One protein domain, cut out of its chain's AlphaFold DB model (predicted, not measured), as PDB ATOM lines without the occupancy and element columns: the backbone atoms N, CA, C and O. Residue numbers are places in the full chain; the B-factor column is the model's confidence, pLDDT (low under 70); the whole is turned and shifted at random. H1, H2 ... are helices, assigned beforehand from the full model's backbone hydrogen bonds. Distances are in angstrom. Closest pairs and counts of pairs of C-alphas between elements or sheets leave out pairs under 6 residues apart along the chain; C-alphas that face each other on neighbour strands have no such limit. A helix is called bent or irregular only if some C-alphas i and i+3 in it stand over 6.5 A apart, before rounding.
ATOM      1  N   GLU A   2      28.818  14.088  -3.646       65.81
ATOM      2  CA  GLU A   2      28.470  14.116  -5.076       65.81
ATOM      3  C   GLU A   2      28.763  12.763  -5.728       65.81
ATOM      4  O   GLU A   2      29.774  12.125  -5.421       65.81
ATOM      5  N   ASN A   3      27.890  12.331  -6.639       79.50
ATOM      6  CA  ASN A   3      28.099  11.120  -7.418       79.50
ATOM      7  C   ASN A   3      29.314  11.319  -8.355       79.50
ATOM      8  O   ASN A   3      29.285  12.228  -9.192       79.50
ATOM      9  N   PRO A   4      30.370  10.481  -8.278       74.06
ATOM     10  CA  PRO A   4      31.566  10.608  -9.121       74.06
ATOM     11  C   PRO A   4      31.263  10.674 -10.625       74.06
ATOM     12  O   PRO A   4      31.927  11.396 -11.373       74.06
ATOM     13  N   ILE A   5      30.199   9.993 -11.061       75.75
ATOM     14  CA  ILE A   5      29.765   9.953 -12.459       75.75
ATOM     15  C   ILE A   5      29.227  11.315 -12.916       75.75
ATOM     16  O   ILE A   5      29.502  11.735 -14.043       75.75
ATOM     17  N   GLU A   6      28.465  12.005 -12.068       76.88
ATOM     18  CA  GLU A   6      27.909  13.329 -12.373       76.88
ATOM     19  C   GLU A   6      29.019  14.375 -12.423       76.88
ATOM     20  O   GLU A   6      29.148  15.082 -13.423       76.88
ATOM     21  N   LYS A   7      29.930  14.343 -11.445       78.69
ATOM     22  CA  LYS A   7      31.123  15.196 -11.425       78.69
ATOM     23  C   LYS A   7      31.985  15.029 -12.681       78.69
ATOM     24  O   LYS A   7      32.440  16.001 -13.278       78.69
ATOM     25  N   ASN A   8      32.179  13.792 -13.141       79.00
ATOM     26  CA  ASN A   8      32.933  13.504 -14.363       79.00
ATOM     27  C   ASN A   8      32.252  14.084 -15.618       79.00
ATOM     28  O   ASN A   8      32.928  14.580 -16.521       79.00
ATOM     29  N   LYS A   9      30.912  14.055 -15.686       79.94
ATOM     30  CA  LYS A   9      30.154  14.660 -16.796       79.94
ATOM     31  C   LYS A   9      30.307  16.180 -16.814       79.94
ATOM     32  O   LYS A   9      30.578  16.736 -17.877       79.94
ATOM     33  N   GLU A  10      30.186  16.832 -15.663       83.50
ATOM     34  CA  GLU A  10      30.350  18.285 -15.537       83.50
ATOM     35  C   GLU A  10      31.761  18.740 -15.918       83.50
ATOM     36  O   GLU A  10      31.925  19.692 -16.684       83.50
ATOM     37  N   MET A  11      32.788  18.009 -15.475       82.62
ATOM     38  CA  MET A  11      34.176  18.288 -15.847       82.62
ATOM     39  C   MET A  11      34.395  18.196 -17.360       82.62
ATOM     40  O   MET A  11      35.011  19.082 -17.949       82.62
ATOM     41  N   ILE A  12      33.856  17.158 -18.009       80.00
ATOM     42  CA  ILE A  12      33.959  16.998 -19.465       80.00
ATOM     43  C   ILE A  12      33.256  18.149 -20.202       80.00
ATOM     44  O   ILE A  12      33.809  18.673 -21.169       80.00
ATOM     45  N   LEU A  13      32.076  18.573 -19.739       82.81
ATOM     46  CA  LEU A  13      31.356  19.715 -20.318       82.81
ATOM     47  C   LEU A  13      32.154  21.014 -20.189       82.81
ATOM     48  O   LEU A  13      32.209  21.808 -21.128       82.81
ATOM     49  N   GLN A  14      32.812  21.222 -19.050       87.00
ATOM     50  CA  GLN A  14      33.673  22.380 -18.861       87.00
ATOM     51  C   GLN A  14      34.896  22.330 -19.787       87.00
ATOM     52  O   GLN A  14      35.272  23.342 -20.377       87.00
ATOM     53  N   TRP A  15      35.488  21.151 -19.984       87.75
ATOM     54  CA  TRP A  15      36.625  20.993 -20.888       87.75
ATOM     55  C   TRP A  15      36.267  21.213 -22.352       87.75
ATOM     56  O   TRP A  15      37.115  21.702 -23.087       87.75
ATOM     57  N   GLU A  16      35.039  20.925 -22.779       86.00
ATOM     58  CA  GLU A  16      34.578  21.256 -24.134       86.00
ATOM     59  C   GLU A  16      34.596  22.777 -24.384       86.00
ATOM     60  O   GLU A  16      34.895  23.209 -25.494       86.00
ATOM     61  N   LYS A  17      34.379  23.609 -23.353       87.38
ATOM     62  CA  LYS A  17      34.526  25.073 -23.480       87.38
ATOM     63  C   LYS A  17      35.984  25.488 -23.677       87.38
ATOM     64  O   LYS A  17      36.274  26.386 -24.460       87.38
ATOM     65  N   GLU A  18      36.900  24.838 -22.964       86.25
ATOM     66  CA  GLU A  18      38.339  25.129 -23.040       86.25
ATOM     67  C   GLU A  18      39.003  24.512 -24.281       86.25
ATOM     68  O   GLU A  18      39.989  25.041 -24.796       86.25
ATOM     69  N   TYR A  19      38.440  23.419 -24.794       88.56
ATOM     70  CA  TYR A  19      38.898  22.707 -25.981       88.56
ATOM     71  C   TYR A  19      37.729  22.420 -26.933       88.56
ATOM     72  O   TYR A  19      37.299  21.270 -27.066       88.56
ATOM     73  N   PRO A  20      37.229  23.446 -27.641       84.88
ATOM     74  CA  PRO A  20      36.075  23.281 -28.512       84.88
ATOM     75  C   PRO A  20      36.312  22.230 -29.598       84.88
ATOM     76  O   PRO A  20      37.304  22.272 -30.341       84.88
ATOM     77  N   GLY A  21      35.381  21.284 -29.695       84.06
ATOM     78  CA  GLY A  21      35.392  20.222 -30.686       84.06
ATOM     79  C   GLY A  21      36.517  19.209 -30.495       84.06
ATOM     80  O   GLY A  21      36.925  18.599 -31.483       84.06
ATOM     81  N   TYR A  22      37.050  19.019 -29.277       85.00
ATOM     82  CA  TYR A  22      38.179  18.100 -29.056       85.00
ATOM     83  C   TYR A  22      37.876  16.665 -29.499       85.00
ATOM     84  O   TYR A  22      38.752  15.940 -29.967       85.00
ATOM     85  N   HIS A  23      36.612  16.259 -29.416       80.81
ATOM     86  CA  HIS A  23      36.137  14.961 -29.881       80.81
ATOM     87  C   HIS A  23      36.246  14.780 -31.410       80.81
ATOM     88  O   HIS A  23      36.281  13.643 -31.879       80.81
ATOM     89  N   LEU A  24      36.346  15.874 -32.174       81.38
ATOM     90  CA  LEU A  24      36.551  15.889 -33.629       81.38
ATOM     91  C   LEU A  24      38.020  16.073 -34.025       81.38
ATOM     92  O   LEU A  24      38.347  16.060 -35.213       81.38
ATOM     93  N   TRP A  25      38.920  16.291 -33.064       82.62
ATOM     94  CA  TRP A  25      40.321  16.530 -33.376       82.62
ATOM     95  C   TRP A  25      40.971  15.280 -33.962       82.62
ATOM     96  O   TRP A  25      40.988  14.209 -33.353       82.62
ATOM     97  N   GLY A  26      41.560  15.447 -35.146       75.94
ATOM     98  CA  GLY A  26      42.426  14.441 -35.744       75.94
ATOM     99  C   GLY A  26      43.757  14.314 -35.000       75.94
ATOM    100  O   GLY A  26      44.152  15.178 -34.215       75.94
ATOM    101  N   ASN A  27      44.493  13.247 -35.303       74.00
ATOM    102  CA  ASN A  27      45.780  12.933 -34.675       74.00
ATOM    103  C   ASN A  27      46.798  14.084 -34.743       74.00
ATOM    104  O   ASN A  27      47.483  14.347 -33.763       74.00
ATOM    105  N   GLN A  28      46.859  14.813 -35.862       75.88
ATOM    106  CA  GLN A  28      47.752  15.970 -36.010       75.88
ATOM    107  C   GLN A  28      47.412  17.100 -35.030       75.88
ATOM    108  O   GLN A  28      48.307  17.722 -34.463       75.88
ATOM    109  N   ARG A  29      46.119  17.356 -34.804       84.19
ATOM    110  CA  ARG A  29      45.676  18.373 -33.848       84.19
ATOM    111  C   ARG A  29      46.013  17.947 -32.423       84.19
ATOM    112  O   ARG A  29      46.535  18.767 -31.679       84.19
ATOM    113  N   TRP A  30      45.803  16.676 -32.073       83.06
ATOM    114  CA  TRP A  30      46.246  16.137 -30.784       83.06
ATOM    115  C   TRP A  30      47.756  16.266 -30.594       83.06
ATOM    116  O   TRP A  30      48.190  16.812 -29.584       83.06
ATOM    117  N   ALA A  31      48.551  15.835 -31.577       82.44
ATOM    118  CA  ALA A  31      50.007  15.941 -31.545       82.44
ATOM    119  C   ALA A  31      50.466  17.387 -31.318       82.44
ATOM    120  O   ALA A  31      51.322  17.638 -30.474       82.44
ATOM    121  N   TRP A  32      49.849  18.344 -32.015       86.75
ATOM    122  CA  TRP A  32      50.130  19.763 -31.824       86.75
ATOM    123  C   TRP A  32      49.788  20.251 -30.414       86.75
ATOM    124  O   TRP A  32      50.594  20.935 -29.790       86.75
ATOM    125  N   GLU A  33      48.612  19.892 -29.894       88.19
ATOM    126  CA  GLU A  33      48.182  20.300 -28.556       88.19
ATOM    127  C   GLU A  33      49.090  19.721 -27.459       88.19
ATOM    128  O   GLU A  33      49.367  20.403 -26.472       88.19
ATOM    129  N   PHE A  34      49.623  18.511 -27.631       87.38
ATOM    130  CA  PHE A  34      50.649  17.985 -26.727       87.38
ATOM    131  C   PHE A  34      51.992  18.705 -26.896       87.38
ATOM    132  O   PHE A  34      52.597  19.100 -25.899       87.38
ATOM    133  N   LEU A  35      52.435  18.936 -28.136       86.81
ATOM    134  CA  LEU A  35      53.714  19.585 -28.423       86.81
ATOM    135  C   LEU A  35      53.786  21.003 -27.845       86.81
ATOM    136  O   LEU A  35      54.751  21.333 -27.165       86.81
ATOM    137  N   LYS A  36      52.741  21.823 -28.003       88.38
ATOM    138  CA  LYS A  36      52.724  23.192 -27.450       88.38
ATOM    139  C   LYS A  36      52.795  23.256 -25.916       88.38
ATOM    140  O   LYS A  36      53.020  24.327 -25.363       88.38
ATOM    141  N   ARG A  37      52.574  22.135 -25.220       87.50
ATOM    142  CA  ARG A  37      52.684  22.003 -23.755       87.50
ATOM    143  C   ARG A  37      54.022  21.408 -23.315       87.50
ATOM    144  O   ARG A  37      54.302  21.379 -22.118       87.50
ATOM    145  N   ASN A  38      54.853  20.958 -24.255       86.62
ATOM    146  CA  ASN A  38      56.210  20.510 -23.979       86.62
ATOM    147  C   ASN A  38      57.054  21.700 -23.486       86.62
ATOM    148  O   ASN A  38      57.167  22.715 -24.167       86.62
ATOM    149  N   GLN A  39      57.661  21.573 -22.304       86.50
ATOM    150  CA  GLN A  39      58.463  22.648 -21.715       86.50
ATOM    151  C   GLN A  39      59.768  22.919 -22.467       86.50
ATOM    152  O   GLN A  39      60.179  24.067 -22.542       86.50
ATOM    153  N   GLU A  40      60.416  21.889 -23.004       88.25
ATOM    154  CA  GLU A  40      61.621  22.010 -23.828       88.25
ATOM    155  C   GLU A  40      61.301  22.737 -25.136       88.25
ATOM    156  O   GLU A  40      61.907  23.762 -25.415       88.25
ATOM    157  N   PHE A  41      60.256  22.314 -25.854       89.88
ATOM    158  CA  PHE A  41      59.807  22.988 -27.075       89.88
ATOM    159  C   PHE A  41      59.460  24.457 -26.817       89.88
ATOM    160  O   PHE A  41      59.830  25.329 -27.596       89.88
ATOM    161  N   ARG A  42      58.766  24.750 -25.707       91.06
ATOM    162  CA  ARG A  42      58.451  26.129 -25.313       91.06
ATOM    163  C   ARG A  42      59.707  26.939 -25.014       91.06
ATOM    164  O   ARG A  42      59.804  28.052 -25.510       91.06
ATOM    165  N   LYS A  43      60.660  26.380 -24.261       91.50
ATOM    166  CA  LYS A  43      61.948  27.033 -23.984       91.50
ATOM    167  C   LYS A  43      62.700  27.339 -25.272       91.50
ATOM    168  O   LYS A  43      63.134  28.466 -25.442       91.50
ATOM    169  N   GLU A  44      62.779  26.384 -26.192       92.44
ATOM    170  CA  GLU A  44      63.443  26.583 -27.483       92.44
ATOM    171  C   GLU A  44      62.728  27.639 -28.336       92.44
ATOM    172  O   GLU A  44      63.382  28.484 -28.941       92.44
ATOM    173  N   CYS A  45      61.390  27.669 -28.336       92.06
ATOM    174  CA  CYS A  45      60.628  28.750 -28.971       92.06
ATOM    175  C   CYS A  45      60.899  30.117 -28.309       92.06
ATOM    176  O   CYS A  45      61.046  31.121 -29.005       92.06
ATOM    177  N   ASP A  46      60.963  30.173 -26.975       93.31
ATOM    178  CA  ASP A  46      61.228  31.404 -26.219       93.31
ATOM    179  C   ASP A  46      62.672  31.900 -26.423       93.31
ATOM    180  O   ASP A  46      62.914  33.106 -26.467       93.31
ATOM    181  N   GLU A  47      63.637  30.990 -26.554       92.25
ATOM    182  CA  GLU A  47      65.030  31.293 -26.898       92.25
ATOM    183  C   GLU A  47      65.139  31.837 -28.319       92.25
ATOM    184  O   GLU A  47      65.802  32.850 -28.537       92.25
ATOM    185  N   LEU A  48      64.417  31.235 -29.265       90.62
ATOM    186  CA  LEU A  48      64.368  31.671 -30.656       90.62
ATOM    187  C   LEU A  48      63.848  33.108 -30.804       90.62
ATOM    188  O   LEU A  48      64.345  33.864 -31.638       90.62
ATOM    189  N   ASN A  49      62.908  33.523 -29.951       86.19
ATOM    190  CA  ASN A  49      62.400  34.898 -29.912       86.19
ATOM    191  C   ASN A  49      63.440  35.933 -29.446       86.19
ATOM    192  O   ASN A  49      63.240  37.126 -29.664       86.19
ATOM    193  N   LYS A  50      64.535  35.500 -28.810       90.44
ATOM    194  CA  LYS A  50      65.624  36.370 -28.331       90.44
ATOM    195  C   LYS A  50      66.795  36.456 -29.315       90.44
ATOM    196  O   LYS A  50      67.735  37.206 -29.062       90.44
ATOM    197  N   MET A  51      66.773  35.670 -30.390       91.06
ATOM    198  CA  MET A  51      67.852  35.616 -31.375       91.06
ATOM    199  C   MET A  51      67.703  36.699 -32.446       91.06
ATOM    200  O   MET A  51      66.599  37.144 -32.763       91.06
ATOM    201  N   ASP A  52      68.828  37.076 -33.050       91.06
ATOM    202  CA  ASP A  52      68.841  37.879 -34.268       91.06
ATOM    203  C   ASP A  52      68.206  37.120 -35.447       91.06
ATOM    204  O   ASP A  52      68.171  35.887 -35.497       91.06
ATOM    205  N   GLN A  53      67.711  37.872 -36.427       85.44
ATOM    206  CA  GLN A  53      66.907  37.327 -37.519       85.44
ATOM    207  C   GLN A  53      67.671  36.336 -38.413       85.44
ATOM    208  O   GLN A  53      67.071  35.390 -38.923       85.44
ATOM    209  N   SER A  54      68.988  36.501 -38.559       83.06
ATOM    210  CA  SER A  54      69.848  35.584 -39.317       83.06
ATOM    211  C   SER A  54      69.993  34.218 -38.643       83.06
ATOM    212  O   SER A  54      69.835  33.190 -39.302       83.06
ATOM    213  N   ARG A  55      70.242  34.177 -37.329       86.50
ATOM    214  CA  ARG A  55      70.331  32.912 -36.578       86.50
ATOM    215  C   ARG A  55      68.973  32.246 -36.433       86.50
ATOM    216  O   ARG A  55      68.871  31.024 -36.535       86.50
ATOM    217  N   ARG A  56      67.921  33.049 -36.273       89.81
ATOM    218  CA  ARG A  56      66.546  32.584 -36.110       89.81
ATOM    219  C   ARG A  56      66.128  31.588 -37.193       89.81
ATOM    220  O   ARG A  56      65.644  30.519 -36.849       89.81
ATOM    221  N   ILE A  57      66.357  31.886 -38.473       87.62
ATOM    222  CA  ILE A  57      65.924  31.025 -39.596       87.62
ATOM    223  C   ILE A  57      66.532  29.617 -39.501       87.62
ATOM    224  O   ILE A  57      65.848  28.616 -39.723       87.62
ATOM    225  N   VAL A  58      67.815  29.528 -39.143       87.12
ATOM    226  CA  VAL A  58      68.517  28.246 -38.992       87.12
ATOM    227  C   VAL A  58      67.944  27.466 -37.808       87.12
ATOM    228  O   VAL A  58      67.623  26.285 -37.941       87.12
ATOM    229  N   PHE A  59      67.744  28.136 -36.672       89.94
ATOM    230  CA  PHE A  59      67.166  27.517 -35.480       89.94
ATOM    231  C   PHE A  59      65.700  27.102 -35.673       89.94
ATOM    232  O   PHE A  59      65.313  26.036 -35.201       89.94
ATOM    233  N   GLU A  60      64.899  27.862 -36.424       90.81
ATOM    234  CA  GLU A  60      63.519  27.491 -36.769       90.81
ATOM    235  C   GLU A  60      63.496  26.146 -37.500       90.81
ATOM    236  O   GLU A  60      62.698  25.263 -37.171       90.81
ATOM    237  N   ARG A  61      64.410  25.956 -38.457       83.06
ATOM    238  CA  ARG A  61      64.544  24.694 -39.187       83.06
ATOM    239  C   ARG A  61      64.972  23.546 -38.271       83.06
ATOM    240  O   ARG A  61      64.355  22.485 -38.332       83.06
ATOM    241  N   ILE A  62      65.958  23.764 -37.400       84.75
ATOM    242  CA  ILE A  62      66.428  22.751 -36.438       84.75
ATOM    243  C   ILE A  62      65.291  22.310 -35.511       84.75
ATOM    244  O   ILE A  62      65.059  21.114 -35.345       84.75
ATOM    245  N   ILE A  63      64.541  23.258 -34.944       85.94
ATOM    246  CA  ILE A  63      63.406  22.957 -34.062       85.94
ATOM    247  C   ILE A  63      62.309  22.222 -34.843       85.94
ATOM    248  O   ILE A  63      61.756  21.229 -34.365       85.94
ATOM    249  N   ALA A  64      61.997  22.667 -36.065       85.00
ATOM    250  CA  ALA A  64      61.007  21.998 -36.898       85.00
ATOM    251  C   ALA A  64      61.396  20.538 -37.171       85.00
ATOM    252  O   ALA A  64      60.581  19.640 -36.964       85.00
ATOM    253  N   GLU A  65      62.646  20.280 -37.551       77.31
ATOM    254  CA  GLU A  65      63.163  18.931 -37.781       77.31
ATOM    255  C   GLU A  65      63.151  18.091 -36.490       77.31
ATOM    256  O   GLU A  65      62.643  16.965 -36.501       77.31
ATOM    257  N   LYS A  66      63.602  18.659 -35.361       81.62
ATOM    258  CA  LYS A  66      63.633  18.006 -34.039       81.62
ATOM    259  C   LYS A  66      62.260  17.483 -33.613       81.62
ATOM    260  O   LYS A  66      62.157  16.357 -33.118       81.62
ATOM    261  N   TYR A  67      61.204  18.264 -33.839       82.12
ATOM    262  CA  TYR A  67      59.834  17.917 -33.443       82.12
ATOM    263  C   TYR A  67      58.968  17.360 -34.586       82.12
ATOM    264  O   TYR A  67      57.765  17.149 -34.409       82.12
ATOM    265  N   GLY A  68      59.559  17.072 -35.751       76.50
ATOM    266  CA  GLY A  68      58.864  16.455 -36.887       76.50
ATOM    267  C   GLY A  68      57.859  17.373 -37.595       76.50
ATOM    268  O   GLY A  68      56.905  16.893 -38.220       76.50
ATOM    269  N   LEU A  69      58.053  18.686 -37.499       82.44
ATOM    270  CA  LEU A  69      57.244  19.703 -38.153       82.44
ATOM    271  C   LEU A  69      57.716  19.946 -39.597       82.44
ATOM    272  O   LEU A  69      58.902  19.965 -39.899       82.44
ATOM    273  N   LYS A  70      56.767  20.187 -40.504       77.75
ATOM    274  CA  LYS A  70      56.995  20.621 -41.892       77.75
ATOM    275  C   LYS A  70      57.552  22.039 -41.964       77.75
ATOM    276  O   LYS A  70      58.304  22.361 -42.875       77.75
ATOM    277  N   LYS A  71      57.128  22.890 -41.036       85.00
ATOM    278  CA  LYS A  71      57.631  24.248 -40.846       85.00
ATOM    279  C   LYS A  71      57.579  24.578 -39.369       85.00
ATOM    280  O   LYS A  71      56.691  24.077 -38.673       85.00
ATOM    281  N   PHE A  72      58.491  25.429 -38.915       88.38
ATOM    282  CA  PHE A  72      58.435  25.939 -37.556       88.38
ATOM    283  C   PHE A  72      57.079  26.601 -37.303       88.38
ATOM    284  O   PHE A  72      56.537  27.324 -38.145       88.38
ATOM    285  N   LEU A  73      56.518  26.309 -36.138       88.75
ATOM    286  CA  LEU A  73      55.301  26.926 -35.654       88.75
ATOM    287  C   LEU A  73      55.497  27.179 -34.166       88.75
ATOM    288  O   LEU A  73      55.749  26.237 -33.424       88.75
ATOM    289  N   SER A  74      55.390  28.432 -33.736       89.19
ATOM    290  CA  SER A  74      55.507  28.773 -32.318       89.19
ATOM    291  C   SER A  74      54.314  28.234 -31.516       89.19
ATOM    292  O   SER A  74      53.193  28.134 -32.027       89.19
ATOM    293  N   TYR A  75      54.543  27.877 -30.251       88.69
ATOM    294  CA  TYR A  75      53.531  27.280 -29.368       88.69
ATOM    295  C   TYR A  75      52.359  28.223 -29.034       88.69
ATOM    296  O   TYR A  75      51.271  27.760 -28.668       88.69
ATOM    297  N   ASP A  76      52.586  29.533 -29.129       85.31
ATOM    298  CA  ASP A  76      51.614  30.606 -28.894       85.31
ATOM    299  C   ASP A  76      50.703  30.861 -30.104       85.31
ATOM    300  O   ASP A  76      49.700  31.575 -30.001       85.31
ATOM    301  N   ASN A  77      51.005  30.235 -31.243       81.38
ATOM    302  CA  ASN A  77      50.249  30.438 -32.459       81.38
ATOM    303  C   ASN A  77      48.804  29.930 -32.292       81.38
ATOM    304  O   ASN A  77      48.547  28.764 -31.969       81.38
ATOM    305  N   LYS A  78      47.841  30.832 -32.518       70.69
ATOM    306  CA  LYS A  78      46.398  30.560 -32.405       70.69
ATOM    307  C   LYS A  78      45.826  29.848 -33.635       70.69
ATOM    308  O   LYS A  78      44.685  29.386 -33.597       70.69
ATOM    309  N   VAL A  79      46.587  29.763 -34.725       68.62
ATOM    310  CA  VAL A  79      46.144  29.135 -35.970       68.62
ATOM    311  C   VAL A  79      45.936  27.634 -35.756       68.62
ATOM    312  O   VAL A  79      46.737  26.953 -35.111       68.62
ATOM    313  N   LYS A  80      44.842  27.097 -36.314       64.19
ATOM    314  CA  LYS A  80      44.604  25.649 -36.333       64.19
ATOM    315  C   LYS A  80      45.787  24.974 -37.054       64.19
ATOM    316  O   LYS A  80      46.047  25.320 -38.206       64.19
ATOM    317  N   PRO A  81      46.494  24.023 -36.420       60.03
ATOM    318  CA  PRO A  81      47.568  23.273 -37.044       60.03
ATOM    319  C   PRO A  81      46.952  22.523 -38.222       60.03
ATOM    320  O   PRO A  81      46.171  21.592 -38.034       60.03
ATOM    321  N   GLY A  82      47.226  22.984 -39.441       62.72
ATOM    322  CA  GLY A  82      46.938  22.214 -40.646       62.72
ATOM    323  C   GLY A  82      47.906  21.032 -40.756       62.72
ATOM    324  O   GLY A  82      48.357  20.479 -39.753       62.72
ATOM    325  N   ASN A  83      48.317  20.697 -41.981       59.47
ATOM    326  CA  ASN A  83      49.399  19.741 -42.251       59.47
ATOM    327  C   ASN A  83      50.775  20.302 -41.834       59.47
ATOM    328  O   ASN A  83      51.618  20.611 -42.676       59.47
ATOM    329  N   ILE A  84      50.986  20.486 -40.531       68.88
ATOM    330  CA  ILE A  84      52.220  21.035 -39.959       68.88
ATOM    331  C   ILE A  84      53.228  19.957 -39.585       68.88
ATOM    332  O   ILE A  84      54.355  20.306 -39.280       68.88
ATOM    333  N   PHE A  85      52.857  18.677 -39.619       65.00
ATOM    334  CA  PHE A  85      53.767  17.553 -39.390       65.00
ATOM    335  C   PHE A  85      54.201  16.940 -40.725       65.00
ATOM    336  O   PHE A  85      53.407  16.864 -41.668       65.00
ATOM    337  N   LEU A  86      55.456  16.496 -40.815       60.06
ATOM    338  CA  LEU A  86      56.003  15.845 -42.010       60.06
ATOM    339  C   LEU A  86      55.402  14.446 -42.205       60.06
ATOM    340  O   LEU A  86      55.863  13.465 -41.617       60.06
ATOM    341  N   ILE A  87      54.420  14.347 -43.101       51.88
ATOM    342  CA  ILE A  87      53.935  13.082 -43.662       51.88
ATOM    343  C   ILE A  87      54.569  12.920 -45.052       51.88
ATOM    344  O   ILE A  87      54.052  13.462 -46.018       51.88
ATOM    345  N   GLY A  88      55.707  12.219 -45.123       52.72
ATOM    346  CA  GLY A  88      56.311  11.620 -46.328       52.72
ATOM    347  C   GLY A  88      56.501  12.491 -47.582       52.72
ATOM    348  O   GLY A  88      55.589  12.643 -48.388       52.72
ATOM    349  N   THR A  89      57.731  12.945 -47.824       52.88
ATOM    350  CA  THR A  89      58.228  13.378 -49.141       52.88
ATOM    351  C   THR A  89      58.555  12.154 -50.000       52.88
ATOM    352  O   THR A  89      59.701  11.715 -50.033       52.88
ATOM    353  N   ILE A  90      57.557  11.587 -50.686       56.28
ATOM    354  CA  ILE A  90      57.842  10.776 -51.877       56.28
ATOM    355  C   ILE A  90      58.381  11.759 -52.915       56.28
ATOM    356  O   ILE A  90      57.681  12.697 -53.296       56.28
ATOM    357  N   LYS A  91      59.644  11.594 -53.302       59.22
ATOM    358  CA  LYS A  91      60.233  12.332 -54.416       59.22
ATOM    359  C   LYS A  91      60.147  11.440 -55.646       59.22
ATOM    360  O   LYS A  91      60.619  10.309 -55.608       59.22
ATOM    361  N   CYS A  92      59.527  11.948 -56.701       59.22
ATOM    362  CA  CYS A  92      59.495  11.306 -58.008       59.22
ATOM    363  C   CYS A  92      60.378  12.119 -58.942       59.22
ATOM    364  O   CYS A  92      60.295  13.349 -58.932       59.22
ATOM    365  N   TRP A 192      52.194  15.429  -9.678       81.56
ATOM    366  CA  TRP A 192      51.457  14.830 -10.797       81.56
ATOM    367  C   TRP A 192      50.306  13.937 -10.335       81.56
ATOM    368  O   TRP A 192      49.253  13.920 -10.970       81.56
ATOM    369  N   ALA A 193      50.489  13.222  -9.226       83.69
ATOM    370  CA  ALA A 193      49.470  12.322  -8.725       83.69
ATOM    371  C   ALA A 193      48.265  13.047  -8.119       83.69
ATOM    372  O   ALA A 193      47.129  12.653  -8.385       83.69
ATOM    373  N   ASN A 194      48.478  14.168  -7.425       86.56
ATOM    374  CA  ASN A 194      47.380  14.992  -6.923       86.56
ATOM    375  C   ASN A 194      46.570  15.615  -8.067       86.56
ATOM    376  O   ASN A 194      45.343  15.530  -8.059       86.56
ATOM    377  N   ILE A 195      47.243  16.141  -9.097       87.19
ATOM    378  CA  ILE A 195      46.582  16.655 -10.309       87.19
ATOM    379  C   ILE A 195      45.773  15.542 -10.988       87.19
ATOM    380  O   ILE A 195      44.616  15.727 -11.367       87.19
ATOM    381  N   ALA A 196      46.359  14.352 -11.124       85.69
ATOM    382  CA  ALA A 196      45.690  13.236 -11.770       85.69
ATOM    383  C   ALA A 196      44.469  12.747 -10.971       85.69
ATOM    384  O   ALA A 196      43.436  12.477 -11.575       85.69
ATOM    385  N   ARG A 197      44.532  12.686  -9.635       85.62
ATOM    386  CA  ARG A 197      43.377  12.323  -8.791       85.62
ATOM    387  C   ARG A 197      42.220  13.311  -8.926       85.62
ATOM    388  O   ARG A 197      41.068  12.893  -8.937       85.62
ATOM    389  N   GLN A 198      42.512  14.601  -9.079       86.94
ATOM    390  CA  GLN A 198      41.479  15.612  -9.330       86.94
ATOM    391  C   GLN A 198      40.797  15.408 -10.690       86.94
ATOM    392  O   GLN A 198      39.588  15.580 -10.808       86.94
ATOM    393  N   ILE A 199      41.565  15.016 -11.711       85.12
ATOM    394  CA  ILE A 199      41.089  14.844 -13.095       85.12
ATOM    395  C   ILE A 199      40.409  13.485 -13.327       85.12
ATOM    396  O   ILE A 199      39.587  13.348 -14.236       85.12
ATOM    397  N   PHE A 200      40.731  12.486 -12.507       83.12
ATOM    398  CA  PHE A 200      40.155  11.144 -12.529       83.12
ATOM    399  C   PHE A 200      39.405  10.879 -11.212       83.12
ATOM    400  O   PHE A 200      39.905  10.129 -10.370       83.12
ATOM    401  N   PRO A 201      38.209  11.474 -11.022       77.38
ATOM    402  CA  PRO A 201      37.453  11.350  -9.774       77.38
ATOM    403  C   PRO A 201      37.014   9.910  -9.489       77.38
ATOM    404  O   PRO A 201      36.891   9.521  -8.333       77.38
ATOM    405  N   ASP A 202      36.844   9.107 -10.542       79.56
ATOM    406  CA  ASP A 202      36.502   7.689 -10.442       79.56
ATOM    407  C   ASP A 202      37.686   6.834  -9.958       79.56
ATOM    408  O   ASP A 202      37.506   5.654  -9.699       79.56
ATOM    409  N   GLY A 203      38.890   7.406  -9.842       80.12
ATOM    410  CA  GLY A 203      40.123   6.696  -9.520       80.12
ATOM    411  C   GLY A 203      40.998   6.416 -10.744       80.12
ATOM    412  O   GLY A 203      40.582   6.517 -11.901       80.12
ATOM    413  N   ILE A 204      42.263   6.084 -10.478       82.56
ATOM    414  CA  ILE A 204      43.250   5.731 -11.497       82.56
ATOM    415  C   ILE A 204      43.648   4.290 -11.252       82.56
ATOM    416  O   ILE A 204      44.165   3.973 -10.186       82.56
ATOM    417  N   TYR A 205      43.419   3.451 -12.253       83.12
ATOM    418  CA  TYR A 205      43.615   2.015 -12.135       83.12
ATOM    419  C   TYR A 205      44.702   1.513 -13.091       83.12
ATOM    420  O   TYR A 205      45.015   2.157 -14.112       83.12
ATOM    421  N   ASP A 206      45.310   0.388 -12.731       80.69
ATOM    422  CA  ASP A 206      46.197  -0.400 -13.580       80.69
ATOM    423  C   ASP A 206      45.400  -1.195 -14.640       80.69
ATOM    424  O   ASP A 206      44.250  -0.877 -14.959       80.69
ATOM    425  N   LYS A 207      46.044  -2.181 -15.277       74.44
ATOM    426  CA  LYS A 207      45.406  -3.030 -16.295       74.44
ATOM    427  C   LYS A 207      44.486  -4.098 -15.689       74.44
ATOM    428  O   LYS A 207      43.614  -4.579 -16.412       74.44
ATOM    429  N   ASP A 208      44.681  -4.418 -14.417       81.19
ATOM    430  CA  ASP A 208      44.040  -5.502 -13.675       81.19
ATOM    431  C   ASP A 208      42.912  -4.984 -12.760       81.19
ATOM    432  O   ASP A 208      42.184  -5.762 -12.151       81.19
ATOM    433  N   GLY A 209      42.708  -3.662 -12.721       80.00
ATOM    434  CA  GLY A 209      41.682  -2.998 -11.917       80.00
ATOM    435  C   GLY A 209      42.160  -2.592 -10.520       80.00
ATOM    436  O   GLY A 209      41.362  -2.065  -9.745       80.00
ATOM    437  N   GLY A 210      43.443  -2.784 -10.208       84.12
ATOM    438  CA  GLY A 210      44.087  -2.288  -8.998       84.12
ATOM    439  C   GLY A 210      44.210  -0.768  -9.027       84.12
ATOM    440  O   GLY A 210      44.484  -0.165 -10.066       84.12
ATOM    441  N   LYS A 211      43.948  -0.114  -7.892       86.25
ATOM    442  CA  LYS A 211      44.090   1.341  -7.765       86.25
ATOM    443  C   LYS A 211      45.576   1.681  -7.672       86.25
ATOM    444  O   LYS A 211      46.274   1.100  -6.855       86.25
ATOM    445  N   LEU A 212      46.029   2.627  -8.489       85.06
ATOM    446  CA  LEU A 212      47.432   3.030  -8.519       85.06
ATOM    447  C   LEU A 212      47.791   3.944  -7.345       85.06
ATOM    448  O   LEU A 212      47.046   4.876  -7.016       85.06
ATOM    449  N   GLU A 213      48.983   3.727  -6.802       87.50
ATOM    450  CA  GLU A 213      49.614   4.574  -5.794       87.50
ATOM    451  C   GLU A 213      50.302   5.802  -6.411       87.50
ATOM    452  O   GLU A 213      50.519   5.896  -7.624       87.50
ATOM    453  N   ASP A 214      50.669   6.783  -5.578       83.06
ATOM    454  CA  ASP A 214      51.191   8.079  -6.044       83.06
ATOM    455  C   ASP A 214      52.416   7.959  -6.956       83.06
ATOM    456  O   ASP A 214      52.492   8.622  -7.995       83.06
ATOM    457  N   PHE A 215      53.360   7.081  -6.614       83.62
ATOM    458  CA  PHE A 215      54.565   6.876  -7.416       83.62
ATOM    459  C   PHE A 215      54.255   6.219  -8.773       83.62
ATOM    460  O   PHE A 215      54.873   6.560  -9.786       83.62
ATOM    461  N   GLU A 216      53.266   5.327  -8.833       84.12
ATOM    462  CA  GLU A 216      52.845   4.645 -10.060       84.12
ATOM    463  C   GLU A 216      52.078   5.586 -10.978       84.12
ATOM    464  O   GLU A 216      52.286   5.583 -12.191       84.12
ATOM    465  N   ILE A 217      51.231   6.439 -10.397       79.88
ATOM    466  CA  ILE A 217      50.546   7.513 -11.108       79.88
ATOM    467  C   ILE A 217      51.588   8.445 -11.734       79.88
ATOM    468  O   ILE A 217      51.544   8.687 -12.942       79.88
ATOM    469  N   VAL A 218      52.567   8.916 -10.952       78.06
ATOM    470  CA  VAL A 218      53.669   9.753 -11.456       78.06
ATOM    471  C   VAL A 218      54.409   9.043 -12.591       78.06
ATOM    472  O   VAL A 218      54.578   9.630 -13.656       78.06
ATOM    473  N   SER A 219      54.795   7.777 -12.408       76.31
ATOM    474  CA  SER A 219      55.507   6.985 -13.421       76.31
ATOM    475  C   SER A 219      54.690   6.813 -14.704       76.31
ATOM    476  O   SER A 219      55.195   7.044 -15.803       76.31
ATOM    477  N   LYS A 220      53.396   6.495 -14.587       77.50
ATOM    478  CA  LYS A 220      52.457   6.348 -15.709       77.50
ATOM    479  C   LYS A 220      52.334   7.641 -16.505       77.50
ATOM    480  O   LYS A 220      52.468   7.614 -17.728       77.50
ATOM    481  N   TYR A 221      52.122   8.774 -15.834       71.19
ATOM    482  CA  TYR A 221      51.986  10.067 -16.505       71.19
ATOM    483  C   TYR A 221      53.311  10.591 -17.045       71.19
ATOM    484  O   TYR A 221      53.324  11.142 -18.139       71.19
ATOM    485  N   HIS A 222      54.426  10.347 -16.361       67.31
ATOM    486  CA  HIS A 222      55.756  10.676 -16.861       67.31
ATOM    487  C   HIS A 222      56.099   9.882 -18.130       67.31
ATOM    488  O   HIS A 222      56.462  10.477 -19.145       67.31
ATOM    489  N   LYS A 223      55.908   8.554 -18.122       69.88
ATOM    490  CA  LYS A 223      56.095   7.693 -19.305       69.88
ATOM    491  C   LYS A 223      55.193   8.120 -20.455       69.88
ATOM    492  O   LYS A 223      55.634   8.208 -21.592       69.88
ATOM    493  N   MET A 224      53.936   8.425 -20.161       67.62
ATOM    494  CA  MET A 224      52.979   8.849 -21.173       67.62
ATOM    495  C   MET A 224      53.266  10.257 -21.703       67.62
ATOM    496  O   MET A 224      53.001  10.524 -22.874       67.62
ATOM    497  N   MET A 225      53.817  11.147 -20.879       63.44
ATOM    498  CA  MET A 225      54.313  12.441 -21.326       63.44
ATOM    499  C   MET A 225      55.488  12.259 -22.256       63.44
ATOM    500  O   MET A 225      55.394  12.689 -23.395       63.44
ATOM    501  N   LYS A 226      56.514  11.517 -21.836       65.44
ATOM    502  CA  LYS A 226      57.643  11.156 -22.695       65.44
ATOM    503  C   LYS A 226      57.165  10.554 -24.025       65.44
ATOM    504  O   LYS A 226      57.506  11.076 -25.080       65.44
ATOM    505  N   ALA A 227      56.242   9.593 -23.977       64.25
ATOM    506  CA  ALA A 227      55.623   9.016 -25.168       64.25
ATOM    507  C   ALA A 227      54.837  10.049 -25.990       64.25
ATOM    508  O   ALA A 227      54.885  10.018 -27.204       64.25
ATOM    509  N   SER A 228      54.129  11.000 -25.377       56.78
ATOM    510  CA  SER A 228      53.396  12.050 -26.105       56.78
ATOM    511  C   SER A 228      54.317  13.091 -26.753       56.78
ATOM    512  O   SER A 228      53.921  13.726 -27.728       56.78
ATOM    513  N   LEU A 229      55.543  13.228 -26.247       54.00
ATOM    514  CA  LEU A 229      56.612  14.035 -26.835       54.00
ATOM    515  C   LEU A 229      57.361  13.290 -27.944       54.00
ATOM    516  O   LEU A 229      57.804  13.908 -28.906       54.00
ATOM    517  N   GLU A 230      57.451  11.965 -27.841       56.59
ATOM    518  CA  GLU A 230      57.980  11.073 -28.878       56.59
ATOM    519  C   GLU A 230      56.922  10.727 -29.940       56.59
ATOM    520  O   GLU A 230      57.253  10.353 -31.062       56.59
ATOM    521  N   LYS A 231      55.637  10.933 -29.633       54.38
ATOM    522  CA  LYS A 231      54.499  10.620 -30.495       54.38
ATOM    523  C   LYS A 231      54.506  11.295 -31.856       54.38
ATOM    524  O   LYS A 231      54.000  10.661 -32.764       54.38
ATOM    525  N   PRO A 232      55.055  12.498 -32.102       51.41
ATOM    526  CA  PRO A 232      55.261  12.968 -33.474       51.41
ATOM    527  C   PRO A 232      56.028  11.951 -34.348       51.41
ATOM    528  O   PRO A 232      55.755  11.849 -35.543       51.41
ATOM    529  N   LYS A 233      56.908  11.130 -33.750       48.69
ATOM    530  CA  LYS A 233      57.597  10.006 -34.407       48.69
ATOM    531  C   LYS A 233      56.696   8.764 -34.561       48.69
ATOM    532  O   LYS A 233      56.717   8.155 -35.626       48.69
ATOM    533  N   GLU A 234      55.851   8.428 -33.581       42.28
ATOM    534  CA  GLU A 234      54.856   7.329 -33.678       42.28
ATOM    535  C   GLU A 234      53.623   7.670 -34.548       42.28
ATOM    536  O   GLU A 234      53.038   6.813 -35.199       42.28
ATOM    537  N   TYR A 235      53.209   8.931 -34.643       45.66
ATOM    538  CA  TYR A 235      52.127   9.369 -35.528       45.66
ATOM    539  C   TYR A 235      52.521   9.197 -36.999       45.66
ATOM    540  O   TYR A 235      51.648   8.970 -37.838       45.66
ATOM    541  N   ARG A 236      53.829   9.218 -37.300       41.56
ATOM    542  CA  ARG A 236      54.387   8.818 -38.597       41.56
ATOM    543  C   ARG A 236      54.062   7.359 -38.936       41.56
ATOM    544  O   ARG A 236      53.812   7.085 -40.102       41.56
ATOM    545  N   SER A 237      54.005   6.450 -37.956       39.53
ATOM    546  CA  SER A 237      53.680   5.034 -38.189       39.53
ATOM    547  C   SER A 237      52.168   4.758 -38.203       39.53
ATOM    548  O   SER A 237      51.699   4.048 -39.088       39.53
ATOM    549  N   ILE A 238      51.376   5.383 -37.320       37.94
ATOM    550  CA  ILE A 238      49.909   5.177 -37.247       37.94
ATOM    551  C   ILE A 238      49.160   5.789 -38.454       37.94
ATOM    552  O   ILE A 238      48.145   5.258 -38.906       37.94
ATOM    553  N   LEU A 239      49.641   6.901 -39.024       38.44
ATOM    554  CA  LEU A 239      49.012   7.508 -40.212       38.44
ATOM    555  C   LEU A 239      49.304   6.748 -41.515       38.44
ATOM    556  O   LEU A 239      48.550   6.896 -42.478       38.44
ATOM    557  N   LEU A 240      50.358   5.925 -41.545       39.16
ATOM    558  CA  LEU A 240      50.608   4.992 -42.647       39.16
ATOM    559  C   LEU A 240      49.591   3.839 -42.625       39.16
ATOM    560  O   LEU A 240      49.091   3.478 -43.685       39.16
ATOM    561  N   SER A 241      49.185   3.356 -41.443       39.03
ATOM    562  CA  SER A 241      48.147   2.321 -41.312       39.03
ATOM    563  C   SER A 241      46.711   2.845 -41.488       39.03
ATOM    564  O   SER A 241      45.867   2.158 -42.055       39.03
ATOM    565  N   ASP A 242      46.395   4.080 -41.068       33.94
ATOM    566  CA  ASP A 242      45.033   4.641 -41.220       33.94
ATOM    567  C   ASP A 242      44.697   5.031 -42.685       33.94
ATOM    568  O   ASP A 242      43.521   5.108 -43.052       33.94
ATOM    569  N   LYS A 243      45.696   5.225 -43.566       43.09
ATOM    570  CA  LYS A 243      45.456   5.414 -45.013       43.09
ATOM    571  C   LYS A 243      45.031   4.122 -45.722       43.09
ATOM    572  O   LYS A 243      44.283   4.219 -46.696       43.09
ATOM    573  N   GLU A 244      45.408   2.947 -45.215       41.81
ATOM    574  CA  GLU A 244      45.025   1.650 -45.796       41.81
ATOM    575  C   GLU A 244      43.518   1.364 -45.657       41.81
ATOM    576  O   GLU A 244      42.926   0.772 -46.558       41.81
ATOM    577  N   SER A 245      42.861   1.859 -44.600       38.66
ATOM    578  CA  SER A 245      41.420   1.639 -44.369       38.66
ATOM    579  C   SER A 245      40.504   2.613 -45.130       38.66
ATOM    580  O   SER A 245      39.401   2.245 -45.536       38.66
ATOM    581  N   SER A 246      40.945   3.855 -45.383       39.00
ATOM    582  CA  SER A 246      40.127   4.844 -46.116       39.00
ATOM    583  C   SER A 246      40.233   4.725 -47.642       39.00
ATOM    584  O   SER A 246      39.332   5.172 -48.358       39.00
ATOM    585  N   PHE A 247      41.319   4.130 -48.148       35.91
ATOM    586  CA  PHE A 247      41.541   3.939 -49.582       35.91
ATOM    587  C   PHE A 247      40.814   2.689 -50.101       35.91
ATOM    588  O   PHE A 247      40.131   2.755 -51.122       35.91
ATOM    589  N   SER A 248      40.839   1.597 -49.329       42.66
ATOM    590  CA  SER A 248      40.087   0.363 -49.607       42.66
ATOM    591  C   SER A 248      38.569   0.606 -49.668       42.66
ATOM    592  O   SER A 248      37.925   0.210 -50.638       42.66
ATOM    593  N   GLY A 249      38.005   1.390 -48.740       41.72
ATOM    594  CA  GLY A 249      36.580   1.761 -48.771       41.72
ATOM    595  C   GLY A 249      36.168   2.712 -49.912       41.72
ATOM    596  O   GLY A 249      35.002   2.737 -50.311       41.72
ATOM    597  N   LYS A 250      37.100   3.496 -50.475       42.72
ATOM    598  CA  LYS A 250      36.826   4.393 -51.617       42.72
ATOM    599  C   LYS A 250      36.899   3.671 -52.964       42.72
ATOM    600  O   LYS A 250      36.105   3.988 -53.849       42.72
ATOM    601  N   ILE A 251      37.778   2.677 -53.104       45.97
ATOM    602  CA  ILE A 251      37.888   1.845 -54.313       45.97
ATOM    603  C   ILE A 251      36.627   0.988 -54.504       45.97
ATOM    604  O   ILE A 251      36.068   0.952 -55.601       45.97
ATOM    605  N   GLU A 252      36.104   0.382 -53.433       47.56
ATOM    606  CA  GLU A 252      34.892  -0.450 -53.494       47.56
ATOM    607  C   GLU A 252      33.646   0.339 -53.940       47.56
ATOM    608  O   GLU A 252      32.826  -0.142 -54.727       47.56
ATOM    609  N   LYS A 253      33.524   1.596 -53.490       46.22
ATOM    610  CA  LYS A 253      32.414   2.489 -53.851       46.22
ATOM    611  C   LYS A 253      32.491   2.951 -55.311       46.22
ATOM    612  O   LYS A 253      31.459   3.144 -55.952       46.22
ATOM    613  N   HIS A 254      33.700   3.093 -55.858       41.47
ATOM    614  CA  HIS A 254      33.908   3.524 -57.241       41.47
ATOM    615  C   HIS A 254      33.737   2.377 -58.252       41.47
ATOM    616  O   HIS A 254      33.175   2.581 -59.328       41.47
ATOM    617  N   MET A 255      34.118   1.151 -57.872       48.62
ATOM    618  CA  MET A 255      33.886  -0.064 -58.667       48.62
ATOM    619  C   MET A 255      32.391  -0.401 -58.810       48.62
ATOM    620  O   MET A 255      31.956  -0.806 -59.889       48.62
ATOM    621  N   LYS A 256      31.578  -0.178 -57.764       50.97
ATOM    622  CA  LYS A 256      30.115  -0.375 -57.834       50.97
ATOM    623  C   LYS A 256      29.416   0.637 -58.749       50.97
ATOM    624  O   LYS A 256      28.484   0.258 -59.448       50.97
ATOM    625  N   MET A 257      29.892   1.885 -58.816       43.62
ATOM    626  CA  MET A 257      29.323   2.894 -59.722       43.62
ATOM    627  C   MET A 257      29.613   2.597 -61.201       43.62
ATOM    628  O   MET A 257      28.723   2.754 -62.026       43.62
ATOM    629  N   LYS A 258      30.801   2.086 -61.557       46.59
ATOM    630  CA  LYS A 258      31.124   1.757 -62.962       46.59
ATOM    631  C   LYS A 258      30.323   0.583 -63.541       46.59
ATOM    632  O   LYS A 258      30.174   0.512 -64.756       46.59
ATOM    633  N   LYS A 259      29.787  -0.314 -62.703       52.34
ATOM    634  CA  LYS A 259      28.883  -1.388 -63.155       52.34
ATOM    635  C   LYS A 259      27.468  -0.893 -63.478       52.34
ATOM    636  O   LYS A 259      26.787  -1.543 -64.255       52.34
ATOM    637  N   PHE A 260      27.048   0.250 -62.930       45.53
ATOM    638  CA  PHE A 260      25.716   0.822 -63.175       45.53
ATOM    639  C   PHE A 260      25.611   1.632 -64.475       45.53
ATOM    640  O   PHE A 260      24.510   1.825 -64.966       45.53
ATOM    641  N   PHE A 261      26.733   2.072 -65.053       48.03
ATOM    642  CA  PHE A 261      26.766   2.854 -66.301       48.03
ATOM    643  C   PHE A 261      27.125   2.018 -67.543       48.03
ATOM    644  O   PHE A 261      27.527   2.572 -68.562       48.03
ATOM    645  N   LYS A 262      27.050   0.684 -67.450       49.03
ATOM    646  CA  LYS A 262      27.370  -0.240 -68.551       49.03
ATOM    647  C   LYS A 262      26.187  -1.091 -69.036       49.03
ATOM    648  O   LYS A 262      26.425  -2.015 -69.806       49.03
ATOM    649  N   ASN A 263      24.960  -0.756 -68.634       44.19
ATOM    650  CA  ASN A 263      23.734  -1.292 -69.230       44.19
ATOM    651  C   ASN A 263      22.964  -0.169 -69.912       44.19
ATOM    652  O   ASN A 263      22.816   0.888 -69.257       44.19
TER     653      ASN A 263
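What this domain is: This is residues 2 to 92 and 192 to 263 of the 263 residues of an uncharacterized protein of Comamonas sp. 26 (UniProt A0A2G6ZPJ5). A long helix, H6, bends into two arms; H5 packs crosswise on its first arm, H2 packs at the bend, and the H3-H4 hairpin reaches away to one side. H6 residues 241 to 260 and the end to 263 stick out as a free arm, while H1 touches no helix. The 163 printed residues, with six named helices in the order H1 to H6 and no named strand, are all helix in class and loose: the radius of gyration of the C-alphas is 21.3 A and the spans are 67 by 54 by 30 A.

Where its parts are: H1, residues 4 to 18, begins at C-alpha 4 (31.566, 10.608, -9.121) and is 21.2 A long. H2 is residues 27 to 35, H3 39 to 48, H4 53 to 66, 19.9 A, and H5 192 to 199. H4 is neither bent nor irregular, but only just: C-alphas 54 and 57 are 6.0 A apart. H6, residues 214 to 260, was assigned as one helix by its hydrogen bonds but is bent, with C-alphas 229 and 232 6.9 A apart. Its arms are H6a, 214 to 229, 22.3 A, and H6b, 232 to 260, 43.6 A, ending at C-alpha 260 (25.716, 0.822, -63.175).

How they stand to each other: H1 and H5 are only just apart, closest 8.2 A. H2 touches H6b at a shallow tilt of 16 degrees, opposite ways, closest C-alphas Ala 31 and Pro 232, 6.3 A; H6b does so with residues 232 to 235 alone. H2 touches H6a, with its residues 228 to 229 alone, at a steep tilt of 63 degrees, closest C-alphas Leu 35 and Leu 229, 6.5 A. H3 and H4 form a helical hairpin, closest C-alphas Leu 48 and Arg 56, 5.9 A. H5 touches H6a, with its residues 214 to 221 alone, about perpendicular at 88 degrees, closest C-alphas Ala 193 and Asp 214, 5.3 A. Every O i to N i+4 pair is within hydrogen-bond range in H2, H3, H5 and H6a; the counts are 10 of 11 in H1, 8 of 10 in H4 and 12 of 25 in H6b, whose O i to N i+3 count is 9 of 26.

The domain as a whole: The C-alphas of Lys 50 and Asn 263, the two farthest apart, are 69.6 A apart. Residues 93 to 191 are not printed; C-alphas 92 and 192 are 48.0 A apart across the cut. The link H5 to H6 is long. Residue 2, residues 79 to 92 and residues 222 to 263 have pLDDT under 70.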